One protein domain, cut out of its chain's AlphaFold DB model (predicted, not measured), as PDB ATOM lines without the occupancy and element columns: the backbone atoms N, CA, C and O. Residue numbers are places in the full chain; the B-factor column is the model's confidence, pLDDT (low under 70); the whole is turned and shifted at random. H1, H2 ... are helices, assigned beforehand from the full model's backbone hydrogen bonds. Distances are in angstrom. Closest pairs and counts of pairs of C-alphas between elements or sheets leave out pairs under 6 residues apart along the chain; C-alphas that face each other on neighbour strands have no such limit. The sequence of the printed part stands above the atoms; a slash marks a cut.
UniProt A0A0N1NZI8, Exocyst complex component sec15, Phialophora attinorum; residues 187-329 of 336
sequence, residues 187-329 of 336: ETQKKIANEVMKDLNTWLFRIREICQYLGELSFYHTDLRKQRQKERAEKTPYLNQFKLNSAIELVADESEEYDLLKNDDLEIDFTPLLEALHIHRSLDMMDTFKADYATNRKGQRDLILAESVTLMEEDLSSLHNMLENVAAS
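What this domain is: This is residues 187 to 329 of the 336 residues of the protein "Exocyst complex component sec15" of Phialophora attinorum (UniProt A0A0N1NZI8). A long kinked helix, H1, is the spine. H3 and H5 pack on it, with H4 linking them. The printed part, 143 residues with five named helices, is all helix and loose, radius of gyration of the C-alphas 20.5 A, spans 69 by 41 by 27 A.

Where its parts are: Find C-alpha 187 at (28.507, 110.879, 83.907); H1, residues 187 to 235, runs 68.7 A. Find H2 at residues 247 to 256, H3 at 271 to 282, H4 at 286 to 305, and H5 at 316 to 327, ending at (47.690, 92.487, 114.847).

How they stand to each other: H1 touches H3, closest C-alphas 200 and 272, 5.6 A, and H5, closest C-alphas 215 and 324, 4.4 A. H4 makes a hairpin with H3, closest C-alphas 286 and 280, 5.4 A. H2 is close to H1 but not clearly touching. H3, H4 and H5 have every O i to N i+4 pair within hydrogen-bond range, H1 43 of 45, H2 4 of 6.

The domain as a whole: The printed part has no cut; 25 of its residues are under 70 in pLDDT, among them residues 305 to 318.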
ATOM      1  N   GLU A 187      27.336 111.626  84.384       88.69
ATOM      2  CA  GLU A 187      28.507 110.879  83.907       88.69
ATOM      3  C   GLU A 187      29.788 111.354  84.600       88.69
ATOM      4  O   GLU A 187      30.586 110.539  85.066       88.69
ATOM      5  N   THR A 188      29.946 112.670  84.747       88.00
ATOM      6  CA  THR A 188      31.082 113.282  85.444       88.00
ATOM      7  C   THR A 188      31.070 112.934  86.934       88.00
ATOM      8  O   THR A 188      32.107 112.560  87.477       88.00
ATOM      9  N   GLN A 189      29.904 112.952  87.589       89.69
ATOM     10  CA  GLN A 189      29.755 112.516  88.985       89.69
ATOM     11  C   GLN A 189      30.163 111.051  89.180       89.69
ATOM     12  O   GLN A 189      30.913 110.736  90.105       89.69
ATOM     13  N   LYS A 190      29.732 110.152  88.285       89.00
ATOM     14  CA  LYS A 190      30.155 108.741  88.312       89.00
ATOM     15  C   LYS A 190      31.655 108.588  88.083       89.00
ATOM     16  O   LYS A 190      32.295 107.785  88.756       89.00
ATOM     17  N   LYS A 191      32.233 109.366  87.163       89.81
ATOM     18  CA  LYS A 191      33.681 109.376  86.914       89.81
ATOM     19  C   LYS A 191      34.458 109.806  88.163       89.81
ATOM     20  O   LYS A 191      35.424 109.137  88.516       89.81
ATOM     21  N   ILE A 192      34.002 110.851  88.860       89.94
ATOM     22  CA  ILE A 192      34.574 111.290  90.143       89.94
ATOM     23  C   ILE A 192      34.506 110.167  91.174       89.94
ATOM     24  O   ILE A 192      35.526 109.835  91.768       89.94
ATOM     25  N   ALA A 193      33.332 109.556  91.360       88.56
ATOM     26  CA  ALA A 193      33.156 108.473  92.324       88.56
ATOM     27  C   ALA A 193      34.120 107.302  92.058       88.56
ATOM     28  O   ALA A 193      34.762 106.807  92.983       88.56
ATOM     29  N   ASN A 194      34.291 106.918  90.789       89.50
ATOM     30  CA  ASN A 194      35.208 105.850  90.392       89.50
ATOM     31  C   ASN A 194      36.684 106.198  90.650       89.50
ATOM     32  O   ASN A 194      37.418 105.355  91.165       89.50
ATOM     33  N   GLU A 195      37.132 107.413  90.313       89.88
ATOM     34  CA  GLU A 195      38.523 107.832  90.558       89.88
ATOM     35  C   GLU A 195      38.823 107.963  92.055       89.88
ATOM     36  O   GLU A 195      39.855 107.483  92.521       89.88
ATOM     37  N   VAL A 196      37.887 108.503  92.838       90.62
ATOM     38  CA  VAL A 196      37.993 108.566  94.304       90.62
ATOM     39  C   VAL A 196      38.080 107.163  94.907       90.62
ATOM     40  O   VAL A 196      38.902 106.906  95.787       90.62
ATOM     41  N   MET A 197      37.276 106.219  94.411       88.38
ATOM     42  CA  MET A 197      37.315 104.836  94.881       88.38
ATOM     43  C   MET A 197      38.619 104.128  94.489       88.38
ATOM     44  O   MET A 197      39.151 103.321  95.251       88.38
ATOM     45  N   LYS A 198      39.180 104.453  93.322       89.69
ATOM     46  CA  LYS A 198      40.493 103.966  92.886       89.69
ATOM     47  C   LYS A 198      41.618 104.513  93.765       89.69
ATOM     48  O   LYS A 198      42.438 103.718  94.219       89.69
ATOM     49  N   ASP A 199      41.624 105.814  94.053       89.69
ATOM     50  CA  ASP A 199      42.596 106.428  94.964       89.69
ATOM     51  C   ASP A 199      42.477 105.827  96.379       89.69
ATOM     52  O   ASP A 199      43.495 105.477  96.983       89.69
ATOM     53  N   LEU A 200      41.254 105.574  96.867       89.12
ATOM     54  CA  LEU A 200      41.026 104.846  98.120       89.12
ATOM     55  C   LEU A 200      41.590 103.419  98.070       89.12
ATOM     56  O   LEU A 200      42.247 102.986  99.012       89.12
ATOM     57  N   ASN A 201      41.370 102.676  96.986       87.81
ATOM     58  CA  ASN A 201      41.893 101.317  96.840       87.81
ATOM     59  C   ASN A 201      43.430 101.293  96.800       87.81
ATOM     60  O   ASN A 201      44.044 100.416  97.411       87.81
ATOM     61  N   THR A 202      44.061 102.262  96.131       89.00
ATOM     62  CA  THR A 202      45.521 102.435  96.147       89.00
ATOM     63  C   THR A 202      46.026 102.760  97.551       89.00
ATOM     64  O   THR A 202      47.018 102.182  97.997       89.00
ATOM     65  N   TRP A 203      45.326 103.624  98.284       89.50
ATOM     66  CA  TRP A 203      45.652 103.919  99.676       89.50
ATOM     67  C   TRP A 203      45.484 102.695 100.588       89.50
ATOM     68  O   TRP A 203      46.381 102.401 101.372       89.50
ATOM     69  N   LEU A 204      44.408 101.916 100.433       84.94
ATOM     70  CA  LEU A 204      44.188 100.663 101.168       84.94
ATOM     71  C   LEU A 204      45.282  99.624 100.894       84.94
ATOM     72  O   LEU A 204      45.616  98.843 101.784       84.94
ATOM     73  N   PHE A 205      45.829  99.597  99.676       83.75
ATOM     74  CA  PHE A 205      46.981  98.761  99.346       83.75
ATOM     75  C   PHE A 205      48.245  99.247 100.063       83.75
ATOM     76  O   PHE A 205      48.926  98.453 100.701       83.75
ATOM     77  N   ARG A 206      48.523 100.553 100.036       84.44
ATOM     78  CA  ARG A 206      49.697 101.136 100.701       84.44
ATOM     79  C   ARG A 206      49.640 100.980 102.223       84.44
ATOM     80  O   ARG A 206      50.639 100.657 102.856       84.44
ATOM     81  N   ILE A 207      48.453 101.141 102.807       82.62
ATOM     82  CA  ILE A 207      48.230 100.889 104.231       82.62
ATOM     83  C   ILE A 207      48.487  99.440 104.593       82.62
ATOM     84  O   ILE A 207      48.969  99.198 105.687       82.62
ATOM     85  N   ARG A 208      48.217  98.471 103.715       76.75
ATOM     86  CA  ARG A 208      48.531  97.070 104.011       76.75
ATOM     87  C   ARG A 208      50.026  96.870 104.286       76.75
ATOM     88  O   ARG A 208      50.358  96.161 105.227       76.75
ATOM     89  N   GLU A 209      50.899  97.487 103.492       77.69
ATOM     90  CA  GLU A 209      52.356  97.411 103.685       77.69
ATOM     91  C   GLU A 209      52.770  98.074 105.004       77.69
ATOM     92  O   GLU A 209      53.532  97.512 105.785       77.69
ATOM     93  N   ILE A 210      52.191  99.242 105.292       80.38
ATOM     94  CA  ILE A 210      52.440  99.979 106.535       80.38
ATOM     95  C   ILE A 210      51.896  99.227 107.755       80.38
ATOM     96  O   ILE A 210      52.516  99.249 108.811       80.38
ATOM     97  N   CYS A 211      50.758  98.544 107.626       78.38
ATOM     98  CA  CYS A 211      50.181  97.734 108.688       78.38
ATOM     99  C   CYS A 211      51.182  96.666 109.128       78.38
ATOM    100  O   CYS A 211      51.414  96.540 110.318       78.38
ATOM    101  N   GLN A 212      51.838  95.945 108.222       77.06
ATOM    102  CA  GLN A 212      52.828  94.945 108.636       77.06
ATOM    103  C   GLN A 212      53.908  95.546 109.558       77.06
ATOM    104  O   GLN A 212      54.146  95.029 110.648       77.06
ATOM    105  N   TYR A 213      54.460  96.700 109.175       80.31
ATOM    106  CA  TYR A 213      55.417  97.448 109.994       80.31
ATOM    107  C   TYR A 213      54.814  97.952 111.319       80.31
ATOM    108  O   TYR A 213      55.429  97.850 112.378       80.31
ATOM    109  N   LEU A 214      53.570  98.435 111.293       82.31
ATOM    110  CA  LEU A 214      52.826  98.824 112.492       82.31
ATOM    111  C   LEU A 214      52.642  97.640 113.452       82.31
ATOM    112  O   LEU A 214      52.626  97.834 114.665       82.31
ATOM    113  N   GLY A 215      52.498  96.422 112.928       81.12
ATOM    114  CA  GLY A 215      52.374  95.185 113.697       81.12
ATOM    115  C   GLY A 215      53.664  94.835 114.422       81.12
ATOM    116  O   GLY A 215      53.627  94.592 115.628       81.12
ATOM    117  N   GLU A 216      54.792  94.896 113.714       82.31
ATOM    118  CA  GLU A 216      56.135  94.734 114.285       82.31
ATOM    119  C   GLU A 216      56.383  95.770 115.393       82.31
ATOM    120  O   GLU A 216      56.720  95.413 116.524       82.31
ATOM    121  N   LEU A 217      56.103  97.048 115.116       82.38
ATOM    122  CA  LEU A 217      56.228  98.136 116.087       82.38
ATOM    123  C   LEU A 217      55.315  97.909 117.306       82.38
ATOM    124  O   LEU A 217      55.742  98.039 118.454       82.38
ATOM    125  N   SER A 218      54.071  97.485 117.074       83.31
ATOM    126  CA  SER A 218      53.119  97.153 118.140       83.31
ATOM    127  C   SER A 218      53.626  96.011 119.018       83.31
ATOM    128  O   SER A 218      53.510  96.092 120.245       83.31
ATOM    129  N   PHE A 219      54.203  94.957 118.433       82.94
ATOM    130  CA  PHE A 219      54.789  93.857 119.200       82.94
ATOM    131  C   PHE A 219      56.038  94.284 119.959       82.94
ATOM    132  O   PHE A 219      56.159  93.931 121.131       82.94
ATOM    133  N   TYR A 220      56.909  95.082 119.345       85.44
ATOM    134  CA  TYR A 220      58.098  95.624 119.990       85.44
ATOM    135  C   TYR A 220      57.736  96.439 121.239       85.44
ATOM    136  O   TYR A 220      58.214  96.150 122.339       85.44
ATOM    137  N   HIS A 221      56.806  97.390 121.117       83.44
ATOM    138  CA  HIS A 221      56.342  98.167 122.267       83.44
ATOM    139  C   HIS A 221      55.577  97.312 123.281       83.44
ATOM    140  O   HIS A 221      55.718  97.524 124.484       83.44
ATOM    141  N   THR A 222      54.812  96.309 122.841       84.69
ATOM    142  CA  THR A 222      54.140  95.371 123.756       84.69
ATOM    143  C   THR A 222      55.144  94.529 124.550       84.69
ATOM    144  O   THR A 222      54.924  94.275 125.738       84.69
ATOM    145  N   ASP A 223      56.259  94.116 123.943       85.88
ATOM    146  CA  ASP A 223      57.310  93.385 124.651       85.88
ATOM    147  C   ASP A 223      58.058  94.291 125.635       85.88
ATOM    148  O   ASP A 223      58.242  93.906 126.789       85.88
ATOM    149  N   LEU A 224      58.363  95.538 125.254       85.75
ATOM    150  CA  LEU A 224      58.897  96.541 126.184       85.75
ATOM    151  C   LEU A 224      57.966  96.748 127.387       85.75
ATOM    152  O   LEU A 224      58.414  96.705 128.534       85.75
ATOM    153  N   ARG A 225      56.653  96.878 127.153       84.62
ATOM    154  CA  ARG A 225      55.639  96.974 128.221       84.62
ATOM    155  C   ARG A 225      55.671  95.766 129.148       84.62
ATOM    156  O   ARG A 225      55.652  95.912 130.372       84.62
ATOM    157  N   LYS A 226      55.786  94.565 128.583       84.88
ATOM    158  CA  LYS A 226      55.890  93.313 129.338       84.88
ATOM    159  C   LYS A 226      57.176  93.241 130.169       84.88
ATOM    160  O   LYS A 226      57.121  92.798 131.318       84.88
ATOM    161  N   GLN A 227      58.309  93.691 129.631       86.12
ATOM    162  CA  GLN A 227      59.581  93.776 130.357       86.12
ATOM    163  C   GLN A 227      59.481  94.771 131.523       86.12
ATOM    164  O   GLN A 227      59.750  94.395 132.665       86.12
ATOM    165  N   ARG A 228      58.963  95.983 131.280       84.81
ATOM    166  CA  ARG A 228      58.713  96.990 132.328       84.81
ATOM    167  C   ARG A 228      57.784  96.470 133.422       84.81
ATOM    168  O   ARG A 228      58.024  96.708 134.605       84.81
ATOM    169  N   GLN A 229      56.715  95.763 133.053       82.94
ATOM    170  CA  GLN A 229      55.797  95.165 134.023       82.94
ATOM    171  C   GLN A 229      56.490  94.091 134.867       82.94
ATOM    172  O   GLN A 229      56.257  94.026 136.075       82.94
ATOM    173  N   LYS A 230      57.362  93.275 134.265       83.62
ATOM    174  CA  LYS A 230      58.136  92.255 134.980       83.62
ATOM    175  C   LYS A 230      59.098  92.885 135.991       83.62
ATOM    176  O   LYS A 230      59.090  92.486 137.151       83.62
ATOM    177  N   GLU A 231      59.829  93.928 135.603       85.25
ATOM    178  CA  GLU A 231      60.697  94.678 136.523       85.25
ATOM    179  C   GLU A 231      59.907  95.334 137.670       85.25
ATOM    180  O   GLU A 231      60.349  95.349 138.823       85.25
ATOM    181  N   ARG A 232      58.710  95.865 137.380       82.38
ATOM    182  CA  ARG A 232      57.796  96.415 138.396       82.38
ATOM    183  C   ARG A 232      57.293  95.331 139.357       82.38
ATOM    184  O   ARG A 232      57.242  95.572 140.564       82.38
ATOM    185  N   ALA A 233      56.961  94.146 138.846       82.38
ATOM    186  CA  ALA A 233      56.516  93.001 139.641       82.38
ATOM    187  C   ALA A 233      57.630  92.431 140.538       82.38
ATOM    188  O   ALA A 233      57.353  92.018 141.663       82.38
ATOM    189  N   GLU A 234      58.885  92.463 140.081       83.25
ATOM    190  CA  GLU A 234      60.059  92.082 140.880       83.25
ATOM    191  C   GLU A 234      60.322  93.076 142.025       83.25
ATOM    192  O   GLU A 234      60.666  92.670 143.134       83.25
ATOM    193  N   LYS A 235      60.103  94.378 141.790       83.88
ATOM    194  CA  LYS A 235      60.256  95.431 142.813       83.88
ATOM    195  C   LYS A 235      59.101  95.468 143.818       83.88
ATOM    196  O   LYS A 235      59.309  95.844 144.968       83.88
ATOM    197  N   THR A 236      57.880  95.128 143.400       83.50
ATOM    198  CA  THR A 236      56.675  95.178 144.246       83.50
ATOM    199  C   THR A 236      55.864  93.882 144.115       83.50
ATOM    200  O   THR A 236      55.138  93.719 143.133       83.50
ATOM    201  N   PRO A 237      55.878  92.984 145.121       78.12
ATOM    202  CA  PRO A 237      55.215  91.678 145.029       78.12
ATOM    203  C   PRO A 237      53.687  91.758 144.866       78.12
ATOM    204  O   PRO A 237      53.085  90.835 144.325       78.12
ATOM    205  N   TYR A 238      53.053  92.870 145.263       78.94
ATOM    206  CA  TYR A 238      51.626  93.127 145.017       78.94
ATOM    207  C   TYR A 238      51.300  93.305 143.522       78.94
ATOM    208  O   TYR A 238      50.227  92.909 143.070       78.94
ATOM    209  N   LEU A 239      52.234  93.843 142.727       76.50
ATOM    210  CA  LEU A 239      52.030  94.069 141.294       76.50
ATOM    211  C   LEU A 239      52.092  92.775 140.469       76.50
ATOM    212  O   LEU A 239      51.562  92.733 139.362       76.50
ATOM    213  N   ASN A 240      52.654  91.698 141.027       77.25
ATOM    214  CA  ASN A 240      52.751  90.392 140.372       77.25
ATOM    215  C   ASN A 240      51.380  89.717 140.151       77.25
ATOM    216  O   ASN A 240      51.244  88.809 139.336       77.25
ATOM    217  N   GLN A 241      50.339  90.150 140.871       79.19
ATOM    218  CA  GLN A 241      48.995  89.591 140.719       79.19
ATOM    219  C   GLN A 241      48.242  90.144 139.498       79.19
ATOM    220  O   GLN A 241      47.220  89.585 139.091       79.19
ATOM    221  N   PHE A 242      48.746  91.218 138.889       80.06
ATOM    222  CA  PHE A 242      48.107  91.870 137.757       80.06
ATOM    223  C   PHE A 242      48.776  91.463 136.447       80.06
ATOM    224  O   PHE A 242      49.996  91.487 136.316       80.06
ATOM    225  N   LYS A 243      47.956  91.079 135.465       80.38
ATOM    226  CA  LYS A 243      48.403  90.732 134.109       80.38
ATOM    227  C   LYS A 243      48.568  91.988 133.243       80.38
ATOM    228  O   LYS A 243      48.107  93.066 133.622       80.38
ATOM    229  N   LEU A 244      49.207  91.838 132.083       74.00
ATOM    230  CA  LEU A 244      49.260  92.860 131.030       74.00
ATOM    231  C   LEU A 244      47.830  93.295 130.645       74.00
ATOM    232  O   LEU A 244      46.938  92.442 130.593       74.00
ATOM    233  N   ASN A 245      47.607  94.589 130.386       79.44
ATOM    234  CA  ASN A 245      46.299  95.222 130.141       79.44
ATOM    235  C   ASN A 245      45.361  95.289 131.360       79.44
ATOM    236  O   ASN A 245      44.158  95.521 131.215       79.44
ATOM    237  N   SER A 246      45.871  95.077 132.576       83.88
ATOM    238  CA  SER A 246      45.107  95.388 133.785       83.88
ATOM    239  C   SER A 246      44.988  96.902 133.958       83.88
ATOM    240  O   SER A 246      45.917  97.634 133.633       83.88
ATOM    241  N   ALA A 247      43.887  97.379 134.545       81.81
ATOM    242  CA  ALA A 247      43.692  98.804 134.822       81.81
ATOM    243  C   ALA A 247      44.866  99.423 135.606       81.81
ATOM    244  O   ALA A 247      45.242 100.560 135.354       81.81
ATOM    245  N   ILE A 248      45.484  98.657 136.514       80.31
ATOM    246  CA  ILE A 248      46.648  99.118 137.281       80.31
ATOM    247  C   ILE A 248      47.929  99.197 136.438       80.31
ATOM    248  O   ILE A 248      48.792 100.019 136.715       80.31
ATOM    249  N   GLU A 249      48.067  98.345 135.418       82.19
ATOM    250  CA  GLU A 249      49.218  98.361 134.515       82.19
ATOM    251  C   GLU A 249      49.117  99.538 133.547       82.19
ATOM    252  O   GLU A 249      50.107 100.245 133.401       82.19
ATOM    253  N   LEU A 250      47.922  99.796 133.002       80.62
ATOM    254  CA  LEU A 250      47.646 100.930 132.114       80.62
ATOM    255  C   LEU A 250      47.926 102.279 132.790       80.62
ATOM    256  O   LEU A 250      48.631 103.105 132.226       80.62
ATOM    257  N   VAL A 251      47.451 102.478 134.024       82.44
ATOM    258  CA  VAL A 251      47.725 103.712 134.791       82.44
ATOM    259  C   VAL A 251      49.217 103.856 135.106       82.44
ATOM    260  O   VAL A 251      49.758 104.955 135.122       82.44
ATOM    261  N   ALA A 252      49.910 102.745 135.354       77.38
ATOM    262  CA  ALA A 252      51.338 102.767 135.648       77.38
ATOM    263  C   ALA A 252      52.231 102.906 134.397       77.38
ATOM    264  O   ALA A 252      53.435 103.084 134.558       77.38
ATOM    265  N   ASP A 253      51.677 102.786 133.187       78.31
ATOM    266  CA  ASP A 253      52.380 102.941 131.901       78.31
ATOM    267  C   ASP A 253      51.980 104.245 131.170       78.31
ATOM    268  O   ASP A 253      52.517 104.536 130.110       78.31
ATOM    269  N   GLU A 254      51.093 105.065 131.756       76.38
ATOM    270  CA  GLU A 254      50.567 106.325 131.188       76.38
ATOM    271  C   GLU A 254      51.671 107.344 130.848       76.38
ATOM    272  O   GLU A 254      51.570 108.085 129.876       76.38
ATOM    273  N   SER A 255      52.774 107.362 131.604       71.12
ATOM    274  CA  SER A 255      53.912 108.255 131.340       71.12
ATOM    275  C   SER A 255      54.752 107.864 130.119       71.12
ATOM    276  O   SER A 255      55.604 108.645 129.701       71.12
ATOM    277  N   GLU A 256      54.562 106.656 129.588       70.50
ATOM    278  CA  GLU A 256      55.308 106.094 128.456       70.50
ATOM    279  C   GLU A 256      54.371 105.732 127.286       70.50
ATOM    280  O   GLU A 256      54.687 104.852 126.480       70.50
ATOM    281  N   GLU A 257      53.211 106.396 127.198       68.62
ATOM    282  CA  GLU A 257      52.250 106.203 126.111       68.62
ATOM    283  C   GLU A 257      52.879 106.592 124.761       68.62
ATOM    284  O   GLU A 257      53.358 107.709 124.567       68.62
ATOM    285  N   TYR A 258      52.901 105.635 123.835       69.88
ATOM    286  CA  TYR A 258      53.485 105.770 122.504       69.88
ATOM    287  C   TYR A 258      52.374 105.683 121.454       69.88
ATOM    288  O   TYR A 258      51.695 104.654 121.356       69.88
ATOM    289  N   ASP A 259      52.167 106.753 120.680       72.75
ATOM    290  CA  ASP A 259      51.137 106.792 119.639       72.75
ATOM    291  C   ASP A 259      51.612 106.039 118.396       72.75
ATOM    292  O   ASP A 259      52.264 106.581 117.516       72.75
ATOM    293  N   LEU A 260      51.240 104.767 118.288       69.56
ATOM    294  CA  LEU A 260      51.596 103.906 117.156       69.56
ATOM    295  C   LEU A 260      51.211 104.492 115.779       69.56
ATOM    296  O   LEU A 260      51.817 104.117 114.778       69.56
ATOM    297  N   LEU A 261      50.226 105.397 115.705       69.44
ATOM    298  CA  LEU A 261      49.721 105.963 114.448       69.44
ATOM    299  C   LEU A 261      50.428 107.259 114.023       69.44
ATOM    300  O   LEU A 261      50.296 107.657 112.859       69.44
ATOM    301  N   LYS A 262      51.133 107.923 114.947       70.44
ATOM    302  CA  LYS A 262      51.832 109.193 114.713       70.44
ATOM    303  C   LYS A 262      53.153 109.232 115.472       70.44
ATOM    304  O   LYS A 262      53.198 109.633 116.630       70.44
ATOM    305  N   ASN A 263      54.222 108.870 114.772       69.62
ATOM    306  CA  ASN A 263      55.598 108.911 115.266       69.62
ATOM    307  C   ASN A 263      56.515 109.607 114.259       69.62
ATOM    308  O   ASN A 263      56.149 109.762 113.094       69.62
ATOM    309  N   ASP A 264      57.733 109.947 114.684       65.00
ATOM    310  CA  ASP A 264      58.763 110.542 113.817       65.00
ATOM    311  C   ASP A 264      59.074 109.670 112.577       65.00
ATOM    312  O   ASP A 264      59.434 110.196 111.523       65.00
ATOM    313  N   ASP A 265      58.869 108.351 112.687       64.94
ATOM    314  CA  ASP A 265      59.127 107.366 111.630       64.94
ATOM    315  C   ASP A 265      57.881 106.987 110.800       64.94
ATOM    316  O   ASP A 265      58.012 106.434 109.704       64.94
ATOM    317  N   LEU A 266      56.663 107.257 111.294       72.25
ATOM    318  CA  LEU A 266      55.421 106.828 110.642       72.25
ATOM    319  C   LEU A 266      54.253 107.790 110.894       72.25
ATOM    320  O   LEU A 266      53.800 107.956 112.026       72.25
ATOM    321  N   GLU A 267      53.689 108.326 109.809       77.75
ATOM    322  CA  GLU A 267      52.450 109.108 109.821       77.75
ATOM    323  C   GLU A 267      51.436 108.514 108.830       77.75
ATOM    324  O   GLU A 267      51.686 108.434 107.623       77.75
ATOM    325  N   ILE A 268      50.277 108.084 109.340       80.12
ATOM    326  CA  ILE A 268      49.189 107.540 108.516       80.12
ATOM    327  C   ILE A 268      48.177 108.648 108.208       80.12
ATOM    328  O   ILE A 268      47.412 109.076 109.072       80.12
ATOM    329  N   ASP A 269      48.134 109.075 106.946       82.00
ATOM    330  CA  ASP A 269      47.146 110.041 106.467       82.00
ATOM    331  C   ASP A 269      45.818 109.356 106.108       82.00
ATOM    332  O   ASP A 269      45.762 108.522 105.206       82.00
ATOM    333  N   PHE A 270      44.732 109.733 106.790       83.94
ATOM    334  CA  PHE A 270      43.371 109.240 106.541       83.94
ATOM    335  C   PHE A 270      42.570 110.095 105.551       83.94
ATOM    336  O   PHE A 270      41.398 109.794 105.295       83.94
ATOM    337  N   THR A 271      43.175 111.134 104.969       86.31
ATOM    338  CA  THR A 271      42.519 112.036 104.010       86.31
ATOM    339  C   THR A 271      41.820 111.290 102.868       86.31
ATOM    340  O   THR A 271      40.644 111.579 102.649       86.31
ATOM    341  N   PRO A 272      42.418 110.276 102.206       87.19
ATOM    342  CA  PRO A 272      41.754 109.573 101.101       87.19
ATOM    343  C   PRO A 272      40.475 108.830 101.516       87.19
ATOM    344  O   PRO A 272      39.504 108.778 100.762       87.19
ATOM    345  N   LEU A 273      40.443 108.279 102.734       87.38
ATOM    346  CA  LEU A 273      39.261 107.604 103.276       87.38
ATOM    347  C   LEU A 273      38.155 108.604 103.621       87.38
ATOM    348  O   LEU A 273      36.990 108.371 103.296       87.38
ATOM    349  N   LEU A 274      38.518 109.709 104.274       87.69
ATOM    350  CA  LEU A 274      37.575 110.766 104.635       87.69
ATOM    351  C   LEU A 274      37.005 111.447 103.389       87.69
ATOM    352  O   LEU A 274      35.797 111.653 103.304       87.69
ATOM    353  N   GLU A 275      37.846 111.744 102.402       87.25
ATOM    354  CA  GLU A 275      37.428 112.318 101.125       87.25
ATOM    355  C   GLU A 275      36.456 111.383 100.398       87.25
ATOM    356  O   GLU A 275      35.364 111.811 100.011       87.25
ATOM    357  N   ALA A 276      36.783 110.090 100.301       88.44
ATOM    358  CA  ALA A 276      35.896 109.110  99.690       88.44
ATOM    359  C   ALA A 276      34.547 109.004 100.407       88.44
ATOM    360  O   ALA A 276      33.503 109.004  99.749       88.44
ATOM    361  N   LEU A 277      34.552 108.992 101.741       89.50
ATOM    362  CA  LEU A 277      33.340 108.979 102.555       89.50
ATOM    363  C   LEU A 277      32.479 110.230 102.318       89.50
ATOM    364  O   LEU A 277      31.267 110.126 102.121       89.50
ATOM    365  N   HIS A 278      33.092 111.415 102.330       87.94
ATOM    366  CA  HIS A 278      32.382 112.680 102.161       87.94
ATOM    367  C   HIS A 278      31.794 112.836 100.758       87.94
ATOM    368  O   HIS A 278      30.644 113.262 100.630       87.94
ATOM    369  N   ILE A 279      32.534 112.441  99.721       88.12
ATOM    370  CA  ILE A 279      32.065 112.509  98.334       88.12
ATOM    371  C   ILE A 279      30.904 111.538  98.113       88.12
ATOM    372  O   ILE A 279      29.852 111.951  97.626       88.12
ATOM    373  N   HIS A 280      31.020 110.280  98.547       88.56
ATOM    374  CA  HIS A 280      29.928 109.309  98.400       88.56
ATOM    375  C   HIS A 280      28.688 109.688  99.214       88.56
ATOM    376  O   HIS A 280      27.569 109.460  98.759       88.56
ATOM    377  N   ARG A 281      28.865 110.343 100.369       89.00
ATOM    378  CA  ARG A 281      27.755 110.929 101.129       89.00
ATOM    379  C   ARG A 281      27.093 112.088 100.384       89.00
ATOM    380  O   ARG A 281      25.875 112.189 100.411       89.00
ATOM    381  N   SER A 282      27.869 112.956  99.732       86.56
ATOM    382  CA  SER A 282      27.318 114.070  98.945       86.56
ATOM    383  C   SER A 282      26.590 113.614  97.678       86.56
ATOM    384  O   SER A 282      25.659 114.281  97.242       86.56
ATOM    385  N   LEU A 283      26.975 112.461  97.123       86.12
ATOM    386  CA  LEU A 283      26.337 111.840  95.960       86.12
ATOM    387  C   LEU A 283      25.169 110.903  96.327       86.12
ATOM    388  O   LEU A 283      24.589 110.299  95.432       86.12
ATOM    389  N   ASP A 284      24.856 110.747  97.618       87.00
ATOM    390  CA  ASP A 284      23.849 109.806  98.145       87.00
ATOM    391  C   ASP A 284      24.088 108.333  97.736       87.00
ATOM    392  O   ASP A 284      23.179 107.512  97.649       87.00
ATOM    393  N   MET A 285      25.354 107.972  97.501       86.38
ATOM    394  CA  MET A 285      25.807 106.626  97.113       86.38
ATOM    395  C   MET A 285      26.563 105.943  98.264       86.38
ATOM    396  O   MET A 285      27.605 105.310  98.086       86.38
ATOM    397  N   MET A 286      26.063 106.109  99.488       87.88
ATOM    398  CA  MET A 286      26.732 105.603 100.690       87.88
ATOM    399  C   MET A 286      26.633 104.075 100.810       87.88
ATOM    400  O   MET A 286      27.565 103.426 101.287       87.88
ATOM    401  N   ASP A 287      25.521 103.486 100.375       87.50
ATOM    402  CA  ASP A 287      25.297 102.042 100.494       87.50
ATOM    403  C   ASP A 287      26.172 101.240  99.527       87.50
ATOM    404  O   ASP A 287      26.734 100.214  99.916       87.50
ATOM    405  N   THR A 288      26.370 101.744  98.304       86.00
ATOM    406  CA  THR A 288      27.297 101.143  97.336       86.00
ATOM    407  C   THR A 288      28.732 101.225  97.844       86.00
ATOM    408  O   THR A 288      29.426 100.212  97.865       86.00
ATOM    409  N   PHE A 289      29.143 102.380  98.379       88.75
ATOM    410  CA  PHE A 289      30.462 102.537  98.994       88.75
ATOM    411  C   PHE A 289      30.691 101.549 100.142       88.75
ATOM    412  O   PHE A 289      31.738 100.910 100.208       88.75
ATOM    413  N   LYS A 290      29.719 101.396 101.055       88.38
ATOM    414  CA  LYS A 290      29.826 100.440 102.170       88.38
ATOM    415  C   LYS A 290      29.992  99.008 101.667       88.38
ATOM    416  O   LYS A 290      30.824  98.281 102.205       88.38
ATOM    417  N   ALA A 291      29.225  98.613 100.651       88.88
ATOM    418  CA  ALA A 291      29.309  97.280 100.062       88.88
ATOM    419  C   ALA A 291      30.674  97.027  99.398       88.88
ATOM    420  O   ALA A 291      31.293  95.986  99.643       88.88
ATOM    421  N   ASP A 292      31.176  97.987  98.619       86.06
ATOM    422  CA  ASP A 292      32.470  97.888  97.934       86.06
ATOM    423  C   ASP A 292      33.634  97.884  98.931       86.06
ATOM    424  O   ASP A 292      34.532  97.038  98.851       86.06
ATOM    425  N   TYR A 293      33.584  98.762  99.934       86.75
ATOM    426  CA  TYR A 293      34.562  98.810 101.016       86.75
ATOM    427  C   TYR A 293      34.584  97.499 101.817       86.75
ATOM    428  O   TYR A 293      35.654  96.930 102.042       86.75
ATOM    429  N   ALA A 294      33.415  96.971 102.196       85.69
ATOM    430  CA  ALA A 294      33.309  95.697 102.907       85.69
ATOM    431  C   ALA A 294      33.852  94.529 102.070       85.69
ATOM    432  O   ALA A 294      34.566  93.671 102.593       85.69
ATOM    433  N   THR A 295      33.570  94.515 100.765       86.50
ATOM    434  CA  THR A 295      34.063  93.486  99.838       86.50
ATOM    435  C   THR A 295      35.583  93.536  99.708       86.50
ATOM    436  O   THR A 295      36.236  92.497  99.830       86.50
ATOM    437  N   ASN A 296      36.168  94.727  99.543       83.44
ATOM    438  CA  ASN A 296      37.621  94.884  99.466       83.44
ATOM    439  C   ASN A 296      38.295  94.458 100.782       83.44
ATOM    440  O   ASN A 296      39.221  93.647 100.781       83.44
ATOM    441  N   ARG A 297      37.764  94.892 101.934       82.44
ATOM    442  CA  ARG A 297      38.282  94.483 103.252       82.44
ATOM    443  C   ARG A 297      38.161  92.980 103.496       82.44
ATOM    444  O   ARG A 297      39.082  92.388 104.059       82.44
ATOM    445  N   LYS A 298      37.076  92.345 103.047       82.31
ATOM    446  CA  LYS A 298      36.927  90.886 103.098       82.31
ATOM    447  C   LYS A 298      37.991  90.193 102.244       82.31
ATOM    448  O   LYS A 298      38.639  89.280 102.741       82.31
ATOM    449  N   GLY A 299      38.234  90.676 101.025       80.44
ATOM    450  CA  GLY A 299      39.304  90.169 100.163       80.44
ATOM    451  C   GLY A 299      40.694  90.311 100.791       80.44
ATOM    452  O   GLY A 299      41.467  89.358 100.796       80.44
ATOM    453  N   GLN A 300      40.999  91.467 101.391       76.31
ATOM    454  CA  GLN A 300      42.260  91.689 102.108       76.31
ATOM    455  C   GLN A 300      42.425  90.745 103.303       76.31
ATOM    456  O   GLN A 300      43.499  90.183 103.497       76.31
ATOM    457  N   ARG A 301      41.362  90.539 104.086       76.81
ATOM    458  CA  ARG A 301      41.364  89.585 105.198       76.81
ATOM    459  C   ARG A 301      41.613  88.163 104.704       76.81
ATOM    460  O   ARG A 301      42.445  87.465 105.270       76.81
ATOM    461  N   ASP A 302      40.900  87.740 103.666       79.38
ATOM    462  CA  ASP A 302      41.021  86.388 103.127       79.38
ATOM    463  C   ASP A 302      42.435  86.160 102.538       79.38
ATOM    464  O   ASP A 302      42.986  85.079 102.705       79.38
ATOM    465  N   LEU A 303      43.077  87.191 101.965       76.56
ATOM    466  CA  LEU A 303      44.486  87.157 101.534       76.56
ATOM    467  C   LEU A 303      45.479  86.980 102.690       76.56
ATOM    468  O   LEU A 303      46.459  86.264 102.528       76.56
ATOM    469  N   ILE A 304      45.248  87.634 103.832       71.94
ATOM    470  CA  ILE A 304      46.107  87.503 105.023       71.94
ATOM    471  C   ILE A 304      45.938  86.114 105.660       71.94
ATOM    472  O   ILE A 304      46.900  85.530 106.141       71.94
ATOM    473  N   LEU A 305      44.718  85.569 105.658       69.88
ATOM    474  CA  LEU A 305      44.405  84.280 106.287       69.88
ATOM    475  C   LEU A 305      44.682  83.059 105.392       69.88
ATOM    476  O   LEU A 305      44.706  81.939 105.897       69.88
ATOM    477  N   ALA A 306      44.850  83.243 104.081       63.47
ATOM    478  CA  ALA A 306      45.136  82.160 103.136       63.47
ATOM    479  C   ALA A 306      46.599  81.682 103.166       63.47
ATOM    480  O   ALA A 306      46.915  80.653 102.569       63.47
ATOM    481  N   GLU A 307      47.491  82.411 103.838       63.66
ATOM    482  CA  GLU A 307      48.890  82.028 103.993       63.66
ATOM    483  C   GLU A 307      48.972  80.824 104.951       63.66
ATOM    484  O   GLU A 307      48.818  80.944 106.166       63.66
ATOM    485  N   SER A 308      49.111  79.613 104.400       56.50
ATOM    486  CA  SER A 308      49.116  78.379 105.189       56.50
ATOM    487  C   SER A 308      50.406  78.268 106.000       56.50
ATOM    488  O   SER A 308      51.455  77.903 105.465       56.50
ATOM    489  N   VAL A 309      50.324  78.544 107.299       57.66
ATOM    490  CA  VAL A 309      51.441  78.347 108.226       57.66
ATOM    491  C   VAL A 309      51.666  76.848 108.416       57.66
ATOM    492  O   VAL A 309      50.854  76.147 109.022       57.66
ATOM    493  N   THR A 310      52.780  76.344 107.887       55.47
ATOM    494  CA  THR A 310      53.219  74.973 108.160       55.47
ATOM    495  C   THR A 310      53.985  74.995 109.474       55.47
ATOM    496  O   THR A 310      55.124  75.442 109.528       55.47
ATOM    497  N   LEU A 311      53.341  74.540 110.548       56.34
ATOM    498  CA  LEU A 311      53.932  74.426 111.884       56.34
ATOM    499  C   LEU A 311      54.895  73.230 111.933       56.34
ATOM    500  O   LEU A 311      54.612  72.221 112.575       56.34
ATOM    501  N   MET A 312      56.008  73.305 111.205       55.22
ATOM    502  CA  MET A 312      57.157  72.439 111.464       55.22
ATOM    503  C   MET A 312      58.001  73.111 112.552       55.22
ATOM    504  O   MET A 312      58.199  74.322 112.505       55.22
ATOM    505  N   GLU A 313      58.449  72.337 113.543       54.41
ATOM    506  CA  GLU A 313      58.960  72.789 114.854       54.41
ATOM    507  C   GLU A 313      60.171  73.754 114.836       54.41
ATOM    508  O   GLU A 313      60.583  74.211 115.899       54.41
ATOM    509  N   GLU A 314      60.711  74.131 113.671       55.88
ATOM    510  CA  GLU A 314      61.893  74.999 113.550       55.88
ATOM    511  C   GLU A 314      61.628  76.411 112.977       55.88
ATOM    512  O   GLU A 314      62.451  77.292 113.206       55.88
ATOM    513  N   ASP A 315      60.472  76.701 112.355       55.59
ATOM    514  CA  ASP A 315      60.194  78.019 111.736       55.59
ATOM    515  C   ASP A 315      58.978  78.742 112.358       55.59
ATOM    516  O   ASP A 315      57.931  78.954 111.743       55.59
ATOM    517  N   LEU A 316      59.131  79.198 113.608       64.06
ATOM    518  CA  LEU A 316      58.192  80.123 114.282       64.06
ATOM    519  C   LEU A 316      58.108  81.509 113.611       64.06
ATOM    520  O   LEU A 316      57.197  82.285 113.905       64.06
ATOM    521  N   SER A 317      59.032  81.813 112.698       65.62
ATOM    522  CA  SER A 317      59.092  83.048 111.906       65.62
ATOM    523  C   SER A 317      57.840  83.253 111.044       65.62
ATOM    524  O   SER A 317      57.303  84.356 110.985       65.62
ATOM    525  N   SER A 318      57.306  82.182 110.446       64.94
ATOM    526  CA  SER A 318      56.086  82.240 109.628       64.94
ATOM    527  C   SER A 318      54.847  82.594 110.461       64.94
ATOM    528  O   SER A 318      54.019  83.400 110.035       64.94
ATOM    529  N   LEU A 319      54.748  82.056 111.681       71.12
ATOM    530  CA  LEU A 319      53.688  82.407 112.628       71.12
ATOM    531  C   LEU A 319      53.824  83.864 113.098       71.12
ATOM    532  O   LEU A 319      52.817  84.557 113.228       71.12
ATOM    533  N   HIS A 320      55.051  84.325 113.351       70.62
ATOM    534  CA  HIS A 320      55.322  85.691 113.796       70.62
ATOM    535  C   HIS A 320      54.887  86.725 112.750       70.62
ATOM    536  O   HIS A 320      54.077  87.594 113.064       70.62
ATOM    537  N   ASN A 321      55.280  86.526 111.489       71.00
ATOM    538  CA  ASN A 321      54.868  87.379 110.372       71.00
ATOM    539  C   ASN A 321      53.340  87.378 110.176       71.00
ATOM    540  O   ASN A 321      52.732  88.414 109.904       71.00
ATOM    541  N   MET A 322      52.681  86.222 110.342       72.19
ATOM    542  CA  MET A 322      51.217  86.151 110.268       72.19
ATOM    543  C   MET A 322      50.561  86.939 111.411       72.19
ATOM    544  O   MET A 322      49.580  87.651 111.196       72.19
ATOM    545  N   LEU A 323      51.098  86.833 112.629       72.56
ATOM    546  CA  LEU A 323      50.593  87.557 113.792       72.56
ATOM    547  C   LEU A 323      50.808  89.069 113.665       72.56
ATOM    548  O   LEU A 323      49.916  89.813 114.060       72.56
ATOM    549  N   GLU A 324      51.915  89.526 113.079       72.62
ATOM    550  CA  GLU A 324      52.173  90.942 112.755       72.62
ATOM    551  C   GLU A 324      51.142  91.489 111.773       72.62
ATOM    552  O   GLU A 324      50.490  92.502 112.038       72.62
ATOM    553  N   ASN A 325      50.896  90.746 110.694       69.00
ATOM    554  CA  ASN A 325      49.891  91.093 109.692       69.00
ATOM    555  C   ASN A 325      48.463  91.126 110.266       69.00
ATOM    556  O   ASN A 325      47.637  91.948 109.860       69.00
ATOM    557  N   VAL A 326      48.151  90.243 111.219       70.56
ATOM    558  CA  VAL A 326      46.835  90.182 111.872       70.56
ATOM    559  C   VAL A 326      46.682  91.255 112.952       70.56
ATOM    560  O   VAL A 326      45.616  91.864 113.033       70.56
ATOM    561  N   ALA A 327      47.716  91.509 113.757       64.38
ATOM    562  CA  ALA A 327      47.690  92.487 114.847       64.38
ATOM    563  C   ALA A 327      47.527  93.920 114.331       64.38
ATOM    564  O   ALA A 327      46.834  94.726 114.950       64.38
ATOM    565  N   ALA A 328      48.116  94.215 113.175       60.12
ATOM    566  CA  ALA A 328      48.018  95.525 112.558       60.12
ATOM    567  C   ALA A 328      46.839  95.709 111.615       60.12
ATOM    568  O   ALA A 328      46.552  96.837 111.213       60.12
ATOM    569  N   SER A 329      46.155  94.624 111.237       58.34
ATOM    570  CA  SER A 329      44.890  94.751 110.530       58.34
ATOM    571  C   SER A 329      43.915  95.431 111.484       58.34
ATOM    572  O   SER A 329      43.582  94.848 112.521       58.34
TER     573      SER A 329